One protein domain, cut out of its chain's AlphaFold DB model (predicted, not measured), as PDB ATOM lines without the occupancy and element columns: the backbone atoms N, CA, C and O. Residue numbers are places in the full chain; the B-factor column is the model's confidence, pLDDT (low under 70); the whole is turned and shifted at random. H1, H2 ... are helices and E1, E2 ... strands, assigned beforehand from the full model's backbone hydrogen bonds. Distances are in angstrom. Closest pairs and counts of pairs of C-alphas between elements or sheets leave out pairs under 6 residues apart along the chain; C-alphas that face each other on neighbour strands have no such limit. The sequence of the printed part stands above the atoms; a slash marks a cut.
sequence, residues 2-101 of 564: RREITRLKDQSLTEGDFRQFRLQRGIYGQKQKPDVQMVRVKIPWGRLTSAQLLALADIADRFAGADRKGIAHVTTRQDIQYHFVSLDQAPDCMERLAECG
ATOM      1  N   ARG A   2      36.635  33.964  51.328       96.06
ATOM      2  CA  ARG A   2      37.947  33.275  51.229       96.06
ATOM      3  C   ARG A   2      37.965  31.891  51.896       96.06
ATOM      4  O   ARG A   2      38.141  30.898  51.209       96.06
ATOM      5  N   ARG A   3      37.619  31.819  53.188       96.81
ATOM      6  CA  ARG A   3      37.511  30.548  53.928       96.81
ATOM      7  C   ARG A   3      36.596  29.511  53.265       96.81
ATOM      8  O   ARG A   3      36.956  28.349  53.202       96.81
ATOM      9  N   GLU A   4      35.421  29.906  52.777       96.25
ATOM     10  CA  GLU A   4      34.491  28.948  52.157       96.25
ATOM     11  C   GLU A   4      34.947  28.511  50.759       96.25
ATOM     12  O   GLU A   4      34.619  27.410  50.343       96.25
ATOM     13  N   ILE A   5      35.722  29.343  50.049       95.31
ATOM     14  CA  ILE A   5      36.398  28.934  48.810       95.31
ATOM     15  C   ILE A   5      37.467  27.884  49.130       95.31
ATOM     16  O   ILE A   5      37.524  26.866  48.450       95.31
ATOM     17  N   THR A   6      38.274  28.083  50.180       96.12
ATOM     18  CA  THR A   6      39.242  27.071  50.643       96.12
ATOM     19  C   THR A   6      38.540  25.754  50.963       96.12
ATOM     20  O   THR A   6      38.936  24.724  50.433       96.12
ATOM     21  N   ARG A   7      37.434  25.816  51.717       96.94
ATOM     22  CA  ARG A   7      36.630  24.638  52.066       96.94
ATOM     23  C   ARG A   7      35.984  23.939  50.866       96.94
ATOM     24  O   ARG A   7      35.753  22.738  50.893       96.94
ATOM     25  N   LEU A   8      35.643  24.684  49.814       94.50
ATOM     26  CA  LEU A   8      35.193  24.081  48.560       94.50
ATOM     27  C   LEU A   8      36.349  23.334  47.879       94.50
ATOM     28  O   LEU A   8      36.178  22.198  47.448       94.50
ATOM     29  N   LYS A   9      37.525  23.968  47.798       92.75
ATOM     30  CA  LYS A   9      38.720  23.413  47.142       92.75
ATOM     31  C   LYS A   9      39.253  22.164  47.852       92.75
ATOM     32  O   LYS A   9      39.684  21.238  47.176       92.75
ATOM     33  N   ASP A  10      39.199  22.125  49.182       95.69
ATOM     34  CA  ASP A  10      39.597  20.965  49.996       95.69
ATOM     35  C   ASP A  10      38.476  19.922  50.192       95.69
ATOM     36  O   ASP A  10      38.672  18.929  50.888       95.69
ATOM     37  N   GLN A  11      37.314  20.134  49.560       94.06
ATOM     38  CA  GLN A  11      36.140  19.254  49.593       94.06
ATOM     39  C   GLN A  11      35.466  19.104  50.976       94.06
ATOM     40  O   GLN A  11      34.565  18.279  51.131       94.06
ATOM     41  N   SER A  12      35.802  19.941  51.967       95.94
ATOM     42  CA  SER A  12      35.103  20.020  53.266       95.94
ATOM     43  C   SER A  12      33.785  20.817  53.232       95.94
ATOM     44  O   SER A  12      33.094  20.956  54.252       95.94
ATOM     45  N   LEU A  13      33.422  21.373  52.073       95.62
ATOM     46  CA  LEU A  13      32.141  22.015  51.785       95.62
ATOM     47  C   LEU A  13      31.626  21.542  50.423       95.62
ATOM     48  O   LEU A  13      32.342  21.601  49.427       95.62
ATOM     49  N   THR A  14      30.364  21.116  50.362       95.06
ATOM     50  CA  THR A  14      29.768  20.662  49.100       95.06
ATOM     51  C   THR A  14      29.522  21.831  48.139       95.06
ATOM     52  O   THR A  14      29.254  22.961  48.559       95.06
ATOM     53  N   GLU A  15      29.509  21.558  46.831       90.94
ATOM     54  CA  GLU A  15      29.104  22.531  45.801       90.94
ATOM     55  C   GLU A  15      27.710  23.124  46.067       90.94
ATOM     56  O   GLU A  15      27.463  24.310  45.835       90.94
ATOM     57  N   GLY A  16      26.783  22.311  46.587       90.69
ATOM     58  CA  GLY A  16      25.426  22.739  46.931       90.69
ATOM     59  C   GLY A  16      25.406  23.777  48.055       90.69
ATOM     60  O   GLY A  16      24.794  24.842  47.900       90.69
ATOM     61  N   ASP A  17      26.119  23.499  49.146       92.50
ATOM     62  CA  ASP A  17      26.218  24.394  50.302       92.50
ATOM     63  C   ASP A  17      26.974  25.675  49.946       92.50
ATOM     64  O   ASP A  17      26.535  26.786  50.271       92.50
ATOM     65  N   PHE A  18      28.073  25.546  49.198       94.38
ATOM     66  CA  PHE A  18      28.833  26.690  48.715       94.38
ATOM     67  C   PHE A  18      28.001  27.574  47.784       94.38
ATOM     68  O   PHE A  18      27.993  28.802  47.927       94.38
ATOM     69  N   ARG A  19      27.230  26.970  46.870       92.25
ATOM     70  CA  ARG A  19      26.281  27.679  46.004       92.25
ATOM     71  C   ARG A  19      25.268  28.463  46.832       92.25
ATOM     72  O   ARG A  19      25.092  29.655  46.588       92.25
ATOM     73  N   GLN A  20      24.636  27.864  47.840       90.62
ATOM     74  CA  GLN A  20      23.716  28.595  48.721       90.62
ATOM     75  C   GLN A  20      24.416  29.768  49.429       90.62
ATOM     76  O   GLN A  20      23.901  30.892  49.433       90.62
ATOM     77  N   PHE A  21      25.611  29.529  49.968       94.25
ATOM     78  CA  PHE A  21      26.414  30.524  50.671       94.25
ATOM     79  C   PHE A  21      26.781  31.732  49.792       94.25
ATOM     80  O   PHE A  21      26.612  32.886  50.216       94.25
ATOM     81  N   ARG A  22      27.286  31.495  48.577       94.94
ATOM     82  CA  ARG A  22      27.758  32.557  47.673       94.94
ATOM     83  C   ARG A  22      26.608  33.303  47.001       94.94
ATOM     84  O   ARG A  22      26.693  34.520  46.825       94.94
ATOM     85  N   LEU A  23      25.479  32.633  46.748       93.94
ATOM     86  CA  LEU A  23      24.272  33.282  46.237       93.94
ATOM     87  C   LEU A  23      23.734  34.331  47.211       93.94
ATOM     88  O   LEU A  23      23.367  35.421  46.789       93.94
ATOM     89  N   GLN A  24      23.731  34.074  48.519       94.12
ATOM     90  CA  GLN A  24      23.354  35.110  49.491       94.12
ATOM     91  C   GLN A  24      24.371  36.270  49.576       94.12
ATOM     92  O   GLN A  24      24.144  37.244  50.295       94.12
ATOM     93  N   ARG A  25      25.518  36.171  48.899       96.06
ATOM     94  CA  ARG A  25      26.564  37.204  48.801       96.06
ATOM     95  C   ARG A  25      26.638  37.829  47.411       96.06
ATOM     96  O   ARG A  25      27.631  38.464  47.087       96.06
ATOM     97  N   GLY A  26      25.603  37.646  46.593       96.31
ATOM     98  CA  GLY A  26      25.525  38.303  45.292       96.31
ATOM     99  C   GLY A  26      26.400  37.674  44.210       96.31
ATOM    100  O   GLY A  26      26.560  38.293  43.165       96.31
ATOM    101  N   ILE A  27      26.948  36.475  44.440       96.50
ATOM    102  CA  ILE A  27      27.879  35.806  43.526       96.50
ATOM    103  C   ILE A  27      27.159  34.645  42.831       96.50
ATOM    104  O   ILE A  27      26.767  33.680  43.488       96.50
ATOM    105  N   TYR A  28      26.976  34.736  41.516       93.94
ATOM    106  CA  TYR A  28      26.356  33.705  40.670       93.94
ATOM    107  C   TYR A  28      27.378  33.084  39.734       93.94
ATOM    108  O   TYR A  28      28.171  33.802  39.143       93.94
ATOM    109  N   GLY A  29      27.288  31.778  39.504       91.88
ATOM    110  CA  GLY A  29      28.064  31.139  38.452       91.88
ATOM    111  C   GLY A  29      27.480  31.500  37.095       91.88
ATOM    112  O   GLY A  29      26.275  31.746  36.946       91.88
ATOM    113  N   GLN A  30      28.347  31.557  36.093       91.00
ATOM    114  CA  GLN A  30      27.948  31.841  34.718       91.00
ATOM    115  C   GLN A  30      27.914  30.561  33.882       91.00
ATOM    116  O   GLN A  30      28.154  29.455  34.375       91.00
ATOM    117  N   LYS A  31      27.525  30.699  32.614       87.12
ATOM    118  CA  LYS A  31      27.470  29.586  31.663       87.12
ATOM    119  C   LYS A  31      28.867  29.065  31.303       87.12
ATOM    120  O   LYS A  31      29.018  27.866  31.100       87.12
ATOM    121  N   GLN A  32      29.869  29.940  31.295       84.69
ATOM    122  CA  GLN A  32      31.275  29.668  30.972       84.69
ATOM    123  C   GLN A  32      32.018  28.970  32.123       84.69
ATOM    124  O   GLN A  32      33.036  29.450  32.606       84.69
ATOM    125  N   LYS A  33      31.467  27.854  32.609       71.31
ATOM    126  CA  LYS A  33      32.026  27.065  33.717       71.31
ATOM    127  C   LYS A  33      33.506  26.694  33.490       71.31
ATOM    128  O   LYS A  33      33.888  26.530  32.333       71.31
ATOM    129  N   PRO A  34      34.281  26.443  34.567       60.44
ATOM    130  CA  PRO A  34      33.891  26.467  35.988       60.44
ATOM    131  C   PRO A  34      34.264  27.746  36.771       60.44
ATOM    132  O   PRO A  34      33.706  27.969  37.843       60.44
ATOM    133  N   ASP A  35      35.105  28.632  36.234       78.88
ATOM    134  CA  ASP A  35      35.870  29.558  37.095       78.88
ATOM    135  C   ASP A  35      35.386  31.009  37.136       78.88
ATOM    136  O   ASP A  35      35.977  31.843  37.825       78.88
ATOM    137  N   VAL A  36      34.288  31.330  36.446       92.38
ATOM    138  CA  VAL A  36      33.803  32.711  36.347       92.38
ATOM    139  C   VAL A  36      32.432  32.942  36.967       92.38
ATOM    140  O   VAL A  36      31.497  32.138  36.874       92.38
ATOM    141  N   GLN A  37      32.321  34.102  37.601       94.62
ATOM    142  CA  GLN A  37      31.181  34.533  38.379       94.62
ATOM    143  C   GLN A  37      30.633  35.860  37.851       94.62
ATOM    144  O   GLN A  37      31.356  36.733  37.366       94.62
ATOM    145  N   MET A  38      29.325  36.026  38.000       96.88
ATOM    146  CA  MET A  38      28.681  37.326  38.008       96.88
ATOM    147  C   MET A  38      28.611  37.827  39.453       96.88
ATOM    148  O   MET A  38      28.124  37.116  40.337       96.88
ATOM    149  N   VAL A  39      29.072  39.055  39.677       98.31
ATOM    150  CA  VAL A  39      28.967  39.767  40.955       98.31
ATOM    151  C   VAL A  39      27.879  40.817  40.827       98.31
ATOM    152  O   VAL A  39      27.970  41.702  39.978       98.31
ATOM    153  N   ARG A  40      26.849  40.741  41.672       98.69
ATOM    154  CA  ARG A  40      25.780  41.741  41.730       98.69
ATOM    155  C   ARG A  40      25.935  42.649  42.939       98.69
ATOM    156  O   ARG A  40      25.889  42.177  44.075       98.69
ATOM    157  N   VAL A  41      26.011  43.945  42.676       98.69
ATOM    158  CA  VAL A  41      26.021  45.013  43.673       98.69
ATOM    159  C   VAL A  41      24.582  45.434  43.960       98.69
ATOM    160  O   VAL A  41      23.865  45.807  43.036       98.69
ATOM    161  N   LYS A  42      24.158  45.356  45.223       98.19
ATOM    162  CA  LYS A  42      22.845  45.812  45.694       98.19
ATOM    163  C   LYS A  42      22.893  47.327  45.869       98.19
ATOM    164  O   LYS A  42      23.670  47.812  46.688       98.19
ATOM    165  N   ILE A  43      22.071  48.049  45.114       98.31
ATOM    166  CA  ILE A  43      22.024  49.517  45.139       98.31
ATOM    167  C   ILE A  43      20.603  49.937  45.506       98.31
ATOM    168  O   ILE A  43      19.772  50.098  44.603       98.31
ATOM    169  N   PRO A  44      20.291  50.069  46.810       97.06
ATOM    170  CA  PRO A  44      18.971  50.482  47.263       97.06
ATOM    171  C   PRO A  44      18.467  51.668  46.449       97.06
ATOM    172  O   PRO A  44      19.185  52.656  46.281       97.06
ATOM    173  N   TRP A  45      17.258  51.508  45.890       96.31
ATOM    174  CA  TRP A  45      16.513  52.524  45.135       96.31
ATOM    175  C   TRP A  45      17.338  53.250  44.051       96.31
ATOM    176  O   TRP A  45      17.023  54.362  43.630       96.31
ATOM    177  N   GLY A  46      18.398  52.590  43.576       98.00
ATOM    178  CA  GLY A  46      19.272  53.039  42.505       98.00
ATOM    179  C   GLY A  46      20.196  54.209  42.826       98.00
ATOM    180  O   GLY A  46      20.809  54.729  41.898       98.00
ATOM    181  N   ARG A  47      20.317  54.654  44.083       97.50
ATOM    182  CA  ARG A  47      21.175  55.800  44.433       97.50
ATOM    183  C   ARG A  47      22.657  55.444  44.406       97.50
ATOM    184  O   ARG A  47      23.092  54.555  45.131       97.50
ATOM    185  N   LEU A  48      23.438  56.246  43.685       98.44
ATOM    186  CA  LEU A  48      24.899  56.243  43.761       98.44
ATOM    187  C   LEU A  48      25.437  57.666  43.908       98.44
ATOM    188  O   LEU A  48      24.877  58.611  43.348       98.44
ATOM    189  N   THR A  49      26.536  57.801  44.646       97.94
ATOM    190  CA  THR A  49      27.355  59.020  44.664       97.94
ATOM    191  C   THR A  49      28.393  58.997  43.542       97.94
ATOM    192  O   THR A  49      28.769  57.933  43.048       97.94
ATOM    193  N   SER A  50      28.913  60.163  43.171       97.38
ATOM    194  CA  SER A  50      30.097  60.320  42.314       97.38
ATOM    195  C   SER A  50      31.279  59.438  42.752       97.38
ATOM    196  O   SER A  50      31.839  58.702  41.942       97.38
ATOM    197  N   ALA A  51      31.615  59.427  44.045       98.25
ATOM    198  CA  ALA A  51      32.688  58.605  44.601       98.25
ATOM    199  C   ALA A  51      32.419  57.102  44.415       98.25
ATOM    200  O   ALA A  51      33.327  56.336  44.088       98.25
ATOM    201  N   GLN A  52      31.160  56.676  44.557       98.75
ATOM    202  CA  GLN A  52      30.762  55.298  44.275       98.75
ATOM    203  C   GLN A  52      30.841  54.972  42.782       98.75
ATOM    204  O   GLN A  52      31.253  53.869  42.440       98.75
ATOM    205  N   LEU A  53      30.523  55.908  41.881       98.81
ATOM    206  CA  LEU A  53      30.724  55.714  40.439       98.81
ATOM    207  C   LEU A  53      32.202  55.504  40.095       98.81
ATOM    208  O   LEU A  53      32.519  54.596  39.329       98.81
ATOM    209  N   LEU A  54      33.110  56.277  40.702       98.75
ATOM    210  CA  LEU A  54      34.557  56.085  40.545       98.75
ATOM    211  C   LEU A  54      35.009  54.710  41.058       98.75
ATOM    212  O   LEU A  54      35.785  54.028  40.389       98.75
ATOM    213  N   ALA A  55      34.495  54.273  42.211       98.56
ATOM    214  CA  ALA A  55      34.793  52.950  42.759       98.56
ATOM    215  C   ALA A  55      34.257  51.818  41.864       98.56
ATOM    216  O   ALA A  55      34.967  50.853  41.594       98.56
ATOM    217  N   LEU A  56      33.035  51.949  41.342       98.81
ATOM    218  CA  LEU A  56      32.462  51.006  40.379       98.81
ATOM    219  C   LEU A  56      33.285  50.947  39.084       98.81
ATOM    220  O   LEU A  56      33.420  49.881  38.479       98.81
ATOM    221  N   ALA A  57      33.865  52.066  38.665       98.81
ATOM    222  CA  ALA A  57      34.741  52.112  37.508       98.81
ATOM    223  C   ALA A  57      36.054  51.341  37.753       98.81
ATOM    224  O   ALA A  57      36.431  50.508  36.931       98.81
ATOM    225  N   ASP A  58      36.687  51.536  38.917       98.44
ATOM    226  CA  ASP A  58      37.859  50.761  39.368       98.44
ATOM    227  C   ASP A  58      37.560  49.255  39.430       98.44
ATOM    228  O   ASP A  58      38.340  48.428  38.960       98.44
ATOM    229  N   ILE A  59      36.385  48.881  39.940       98.50
ATOM    230  CA  ILE A  59      35.962  47.480  40.007       98.50
ATOM    231  C   ILE A  59      35.795  46.878  38.607       98.50
ATOM    232  O   ILE A  59      36.216  45.741  38.379       98.50
ATOM    233  N   ALA A  60      35.215  47.632  37.667       98.56
ATOM    234  CA  ALA A  60      35.065  47.207  36.276       98.56
ATOM    235  C   ALA A  60      36.429  46.923  35.631       98.56
ATOM    236  O   ALA A  60      36.614  45.895  34.977       98.56
ATOM    237  N   ASP A  61      37.391  47.821  35.848       98.56
ATOM    238  CA  ASP A  61      38.742  47.711  35.302       98.56
ATOM    239  C   ASP A  61      39.517  46.556  35.930       98.56
ATOM    240  O   ASP A  61      40.231  45.840  35.233       98.56
ATOM    241  N   ARG A  62      39.371  46.327  37.235       98.12
ATOM    242  CA  ARG A  62      40.155  45.318  37.957       98.12
ATOM    243  C   ARG A  62      39.589  43.913  37.821       98.12
ATOM    244  O   ARG A  62      40.342  42.995  37.498       98.12
ATOM    245  N   PHE A  63      38.287  43.745  38.036       97.88
ATOM    246  CA  PHE A  63      37.695  42.432  38.303       97.88
ATOM    247  C   PHE A  63      36.848  41.869  37.166       97.88
ATOM    248  O   PHE A  63      36.764  40.648  37.049       97.88
ATOM    249  N   ALA A  64      36.212  42.708  36.342       97.00
ATOM    250  CA  ALA A  64      35.486  42.196  35.183       97.00
ATOM    251  C   ALA A  64      36.471  41.571  34.181       97.00
ATOM    252  O   ALA A  64      37.618  42.013  34.067       97.00
ATOM    253  N   GLY A  65      36.035  40.532  33.471       94.31
ATOM    254  CA  GLY A  65      36.901  39.723  32.608       94.31
ATOM    255  C   GLY A  65      36.381  39.561  31.182       94.31
ATOM    256  O   GLY A  65      35.273  39.986  30.857       94.31
ATOM    257  N   ALA A  66      37.194  38.904  30.349       91.25
ATOM    258  CA  ALA A  66      36.877  38.555  28.961       91.25
ATOM    259  C   ALA A  66      36.347  39.754  28.142       91.25
ATOM    260  O   ALA A  66      36.874  40.862  28.244       91.25
ATOM    261  N   ASP A  67      35.286  39.552  27.361       88.50
ATOM    262  CA  ASP A  67      34.601  40.576  26.564       88.50
ATOM    263  C   ASP A  67      33.894  41.650  27.415       88.50
ATOM    264  O   ASP A  67      33.338  42.603  26.875       88.50
ATOM    265  N   ARG A  68      33.911  41.517  28.750       94.19
ATOM    266  CA  ARG A  68      33.287  42.442  29.712       94.19
ATOM    267  C   ARG A  68      34.289  43.224  30.553       94.19
ATOM    268  O   ARG A  68      33.879  43.917  31.484       94.19
ATOM    269  N   LYS A  69      35.586  43.144  30.243       97.00
ATOM    270  CA  LYS A  69      36.627  43.943  30.904       97.00
ATOM    271  C   LYS A  69      36.286  45.436  30.831       97.00
ATOM    272  O   LYS A  69      35.989  45.947  29.756       97.00
ATOM    273  N   GLY A  70      36.318  46.129  31.971       98.06
ATOM    274  CA  GLY A  70      35.998  47.558  32.035       98.06
ATOM    275  C   GLY A  70      34.512  47.892  31.858       98.06
ATOM    276  O   GLY A  70      34.185  49.065  31.709       98.06
ATOM    277  N   ILE A  71      33.603  46.906  31.876       98.44
ATOM    278  CA  ILE A  71      32.157  47.118  31.708       98.44
ATOM    279  C   ILE A  71      31.412  46.853  33.020       98.44
ATOM    280  O   ILE A  71      31.562  45.799  33.641       98.44
ATOM    281  N   ALA A  72      30.550  47.793  33.404       98.56
ATOM    282  CA  ALA A  72      29.519  47.610  34.418       98.56
ATOM    283  C   ALA A  72      28.140  47.538  33.745       98.56
ATOM    284  O   ALA A  72      27.868  48.275  32.798       98.56
ATOM    285  N   HIS A  73      27.258  46.668  34.236       98.62
ATOM    286  CA  HIS A  73      25.916  46.492  33.674       98.62
ATOM    287  C   HIS A  73      24.823  46.936  34.653       98.62
ATOM    288  O   HIS A  73      24.664  46.330  35.717       98.62
ATOM    289  N   VAL A  74      24.028  47.940  34.279       98.75
ATOM    290  CA  VAL A  74      22.832  48.367  35.015       98.75
ATOM    291  C   VAL A  74      21.702  47.372  34.782       98.75
ATOM    292  O   VAL A  74      21.406  46.945  33.667       98.75
ATOM    293  N   THR A  75      21.037  46.976  35.858       98.69
ATOM    294  CA  THR A  75      20.024  45.919  35.810       98.69
ATOM    295  C   THR A  75      18.604  46.469  35.859       98.69
ATOM    296  O   THR A  75      18.347  47.544  36.389       98.69
ATOM    297  N   THR A  76      17.634  45.638  35.474       98.31
ATOM    298  CA  THR A  76      16.191  45.911  35.628       98.31
ATOM    299  C   THR A  76      15.698  45.983  37.085       98.31
ATOM    300  O   THR A  76      14.495  45.999  37.355       98.31
ATOM    301  N   ARG A  77      16.620  45.962  38.053       98.25
ATOM    302  CA  ARG A  77      16.385  46.132  39.490       98.25
ATOM    303  C   ARG A  77      17.261  47.225  40.095       98.25
ATOM    304  O   ARG A  77      17.503  47.177  41.295       98.25
ATOM    305  N   GLN A  78      17.759  48.158  39.283       98.69
ATOM    306  CA  GLN A  78      18.593  49.279  39.732       98.69
ATOM    307  C   GLN A  78      19.967  48.874  40.312       98.69
ATOM    308  O   GLN A  78      20.754  49.730  40.697       98.69
ATOM    309  N   ASP A  79      20.299  47.580  40.318       98.75
ATOM    310  CA  ASP A  79      21.621  47.062  40.692       98.75
ATOM    311  C   ASP A  79      22.657  47.261  39.574       98.75
ATOM    312  O   ASP A  79      22.289  47.504  38.419       98.75
ATOM    313  N   ILE A  80      23.932  47.025  39.906       98.81
ATOM    314  CA  ILE A  80      25.047  46.874  38.956       98.81
ATOM    315  C   ILE A  80      25.531  45.417  38.953       98.81
ATOM    316  O   ILE A  80      25.557  44.756  39.995       98.81
ATOM    317  N   GLN A  81      25.909  44.895  37.785       98.62
ATOM    318  CA  GLN A  81      26.555  43.591  37.630       98.62
ATOM    319  C   GLN A  81      27.927  43.709  36.969       98.62
ATOM    320  O   GLN A  81      28.088  44.428  35.984       98.62
ATOM    321  N   TYR A  82      28.865  42.909  37.470       98.50
ATOM    322  CA  TYR A  82      30.130  42.587  36.815       98.50
ATOM    323  C   TYR A  82      30.117  41.129  36.396       98.50
ATOM    324  O   TYR A  82      29.620  40.274  37.128       98.50
ATOM    325  N   HIS A  83      30.649  40.848  35.216       96.94
ATOM    326  CA  HIS A  83      30.671  39.520  34.618       96.94
ATOM    327  C   HIS A  83      32.118  39.048  34.468       96.94
ATOM    328  O   HIS A  83      33.038  39.864  34.409       96.94
ATOM    329  N   PHE A  84      32.304  37.731  34.387       96.12
ATOM    330  CA  PHE A  84      33.607  37.098  34.214       96.12
ATOM    331  C   PHE A  84      34.601  37.347  35.358       96.12
ATOM    332  O   PHE A  84      35.810  37.286  35.155       96.12
ATOM    333  N   VAL A  85      34.098  37.609  36.569       96.94
ATOM    334  CA  VAL A  85      34.938  37.758  37.763       96.94
ATOM    335  C   VAL A  85      35.389  36.375  38.207       96.94
ATOM    336  O   VAL A  85      34.545  35.502  38.417       96.94
ATOM    337  N   SER A  86      36.692  36.153  38.366       95.50
ATOM    338  CA  SER A  86      37.177  34.861  38.860       95.50
ATOM    339  C   SER A  86      36.660  34.589  40.278       95.50
ATOM    340  O   SER A  86      36.497  35.510  41.088       95.50
ATOM    341  N   LEU A  87      36.391  33.321  40.603       94.44
ATOM    342  CA  LEU A  87      35.909  32.966  41.943       94.44
ATOM    343  C   LEU A  87      36.893  33.397  43.046       94.44
ATOM    344  O   LEU A  87      36.460  33.870  44.097       94.44
ATOM    345  N   ASP A  88      38.193  33.287  42.777       94.31
ATOM    346  CA  ASP A  88      39.262  33.626  43.720       94.31
ATOM    347  C   ASP A  88      39.385  35.131  43.981       94.31
ATOM    348  O   ASP A  88      39.722  35.525  45.095       94.31
ATOM    349  N   GLN A  89      39.036  35.976  43.004       95.81
ATOM    350  CA  GLN A  89      39.021  37.435  43.163       95.81
ATOM    351  C   GLN A  89      37.680  37.977  43.676       95.81
ATOM    352  O   GLN A  89      37.587  39.148  44.049       95.81
ATOM    353  N   ALA A  90      36.625  37.157  43.723       96.31
ATOM    354  CA  ALA A  90      35.323  37.584  44.231       96.31
ATOM    355  C   ALA A  90      35.380  38.168  45.664       96.31
ATOM    356  O   ALA A  90      34.718  39.181  45.894       96.31
ATOM    357  N   PRO A  91      36.153  37.616  46.629       97.12
ATOM    358  CA  PRO A  91      36.333  38.235  47.942       97.12
ATOM    359  C   PRO A  91      36.925  39.648  47.884       97.12
ATOM    360  O   PRO A  91      36.415  40.527  48.571       97.12
ATOM    361  N   ASP A  92      37.947  39.868  47.058       98.00
ATOM    362  CA  ASP A  92      38.634  41.162  46.942       98.00
ATOM    363  C   ASP A  92      37.723  42.206  46.282       98.00
ATOM    364  O   ASP A  92      37.661  43.358  46.709       98.00
ATOM    365  N   CYS A  93      36.939  41.784  45.286       97.88
ATOM    366  CA  CYS A  93      35.893  42.608  44.684       97.88
ATOM    367  C   CYS A  93      34.833  43.023  45.722       97.88
ATOM    368  O   CYS A  93      34.447  44.190  45.796       97.88
ATOM    369  N   MET A  94      34.390  42.086  46.571       98.06
ATOM    370  CA  MET A  94      33.447  42.376  47.656       98.06
ATOM    371  C   MET A  94      34.025  43.341  48.699       98.06
ATOM    372  O   MET A  94      33.293  44.190  49.203       98.06
ATOM    373  N   GLU A  95      35.307  43.206  49.036       97.81
ATOM    374  CA  GLU A  95      36.007  44.088  49.974       97.81
ATOM    375  C   GLU A  95      36.105  45.512  49.418       97.81
ATOM    376  O   GLU A  95      35.672  46.456  50.079       97.81
ATOM    377  N   ARG A  96      36.504  45.659  48.149       97.81
ATOM    378  CA  ARG A  96      36.560  46.959  47.466       97.81
ATOM    379  C   ARG A  96      35.199  47.662  47.397       97.81
ATOM    380  O   ARG A  96      35.110  48.879  47.546       97.81
ATOM    381  N   LEU A  97      34.123  46.903  47.184       98.25
ATOM    382  CA  LEU A  97      32.754  47.429  47.254       98.25
ATOM    383  C   LEU A  97      32.406  47.915  48.666       98.25
ATOM    384  O   LEU A  97      31.823  48.988  48.815       98.25
ATOM    385  N   ALA A  98      32.781  47.158  49.699       97.62
ATOM    386  CA  ALA A  98      32.500  47.521  51.084       97.62
ATOM    387  C   ALA A  98      33.209  48.820  51.509       97.62
ATOM    388  O   ALA A  98      32.594  49.640  52.188       97.62
ATOM    389  N   GLU A  99      34.444  49.056  51.052       97.75
ATOM    390  CA  GLU A  99      35.208  50.290  51.317       97.75
ATOM    391  C   GLU A  99      34.494  51.570  50.849       97.75
ATOM    392  O   GLU A  99      34.685  52.630  51.436       97.75
ATOM    393  N   CYS A 100      33.655  51.489  49.809       96.50
ATOM    394  CA  CYS A 100      32.871  52.622  49.299       96.50
ATOM    395  C   CYS A 100      31.396  52.600  49.745       96.50
ATOM    396  O   CYS A 100      30.542  53.285  49.170       96.50
ATOM    397  N   GLY A 101      31.073  51.802  50.768       96.88
ATOM    398  CA  GLY A 101      29.727  51.697  51.332       96.88
ATOM    399  C   GLY A 101      28.729  50.932  50.458       96.88
ATOM    400  O   GLY A 101      27.525  51.015  50.695       96.88
TER     401      GLY A 101
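What this domain is: This is residues 2 to 101 of the 564 residues of an uncharacterized protein of Elusimicrobia bacterium RIFCSPLOWO2_01_FULL_64_13 (UniProt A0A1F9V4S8). A twisted antiparallel sheet, E1 - E2 - E5 - E4, is covered on one face by two helices side by side, H3 and H4, making two layers. A helical hairpin, H1 and H2, lies at one end of the length, and short E3 at the other. The 100 printed residues include four named helices and five named strands, ordered H1 H2 E1 E2 E3 H3 E4 E5 H4, class mixed. The whole is compact, with a radius of gyration of the C-alphas of 13.6 A, yet elongated, spanning 42 by 26 by 24 A.

How they stand to each other: Look first at inner strands E2, residues 36 to 41, and E5, residues 80 to 86: N 39 and O 82 are within hydrogen-bond range at 2.9 A. Edge strand E1, residues 27 to 29, forms a hairpin with E2, N 28 to O 38 at 2.9 A. Edge strand E4, residues 71 to 74, forms one with E5, N 81 to O 73 at 2.8 A. H3, residues 50 to 63, lies over E5 at a height over the sheet of 10.0 A. On the same face, H4, residues 90 to 99, lies over E2 at 10.3 A. H3 and H4 touch, closest C-alphas Phe 63 and Cys 93 at 6.6 A, at a shallow tilt of 15 degrees, opposite ways. H2, residues 15 to 23, only grazes the sheet with residues 19 to 23. H1, residues 2 to 9, touches H2 in a hairpin, closest C-alphas Leu 8 and Glu 15 at 6.9 A. E3, residues 47 to 49, pairs with no named strand. In H1, H2, H3 and H4 every O i to N i+4 pair is within hydrogen-bond range.

Where its parts are: Find C-alpha 2 at (37.947, 33.275, 51.229), where H1 begins. H3 runs 19.8 A from C-alpha 50 at (30.097, 60.320, 42.314), E5 17.1 A and E2 16.3 A. H4 runs 14.5 A to C-alpha 99 at (35.208, 50.290, 51.317).

The domain as a whole: The C-alphas farthest apart, Gln 11 and Ser 50, are 42.1 A apart. The printed part has no cut, and no link is long. Look at residue 34 for the one pLDDT under 70.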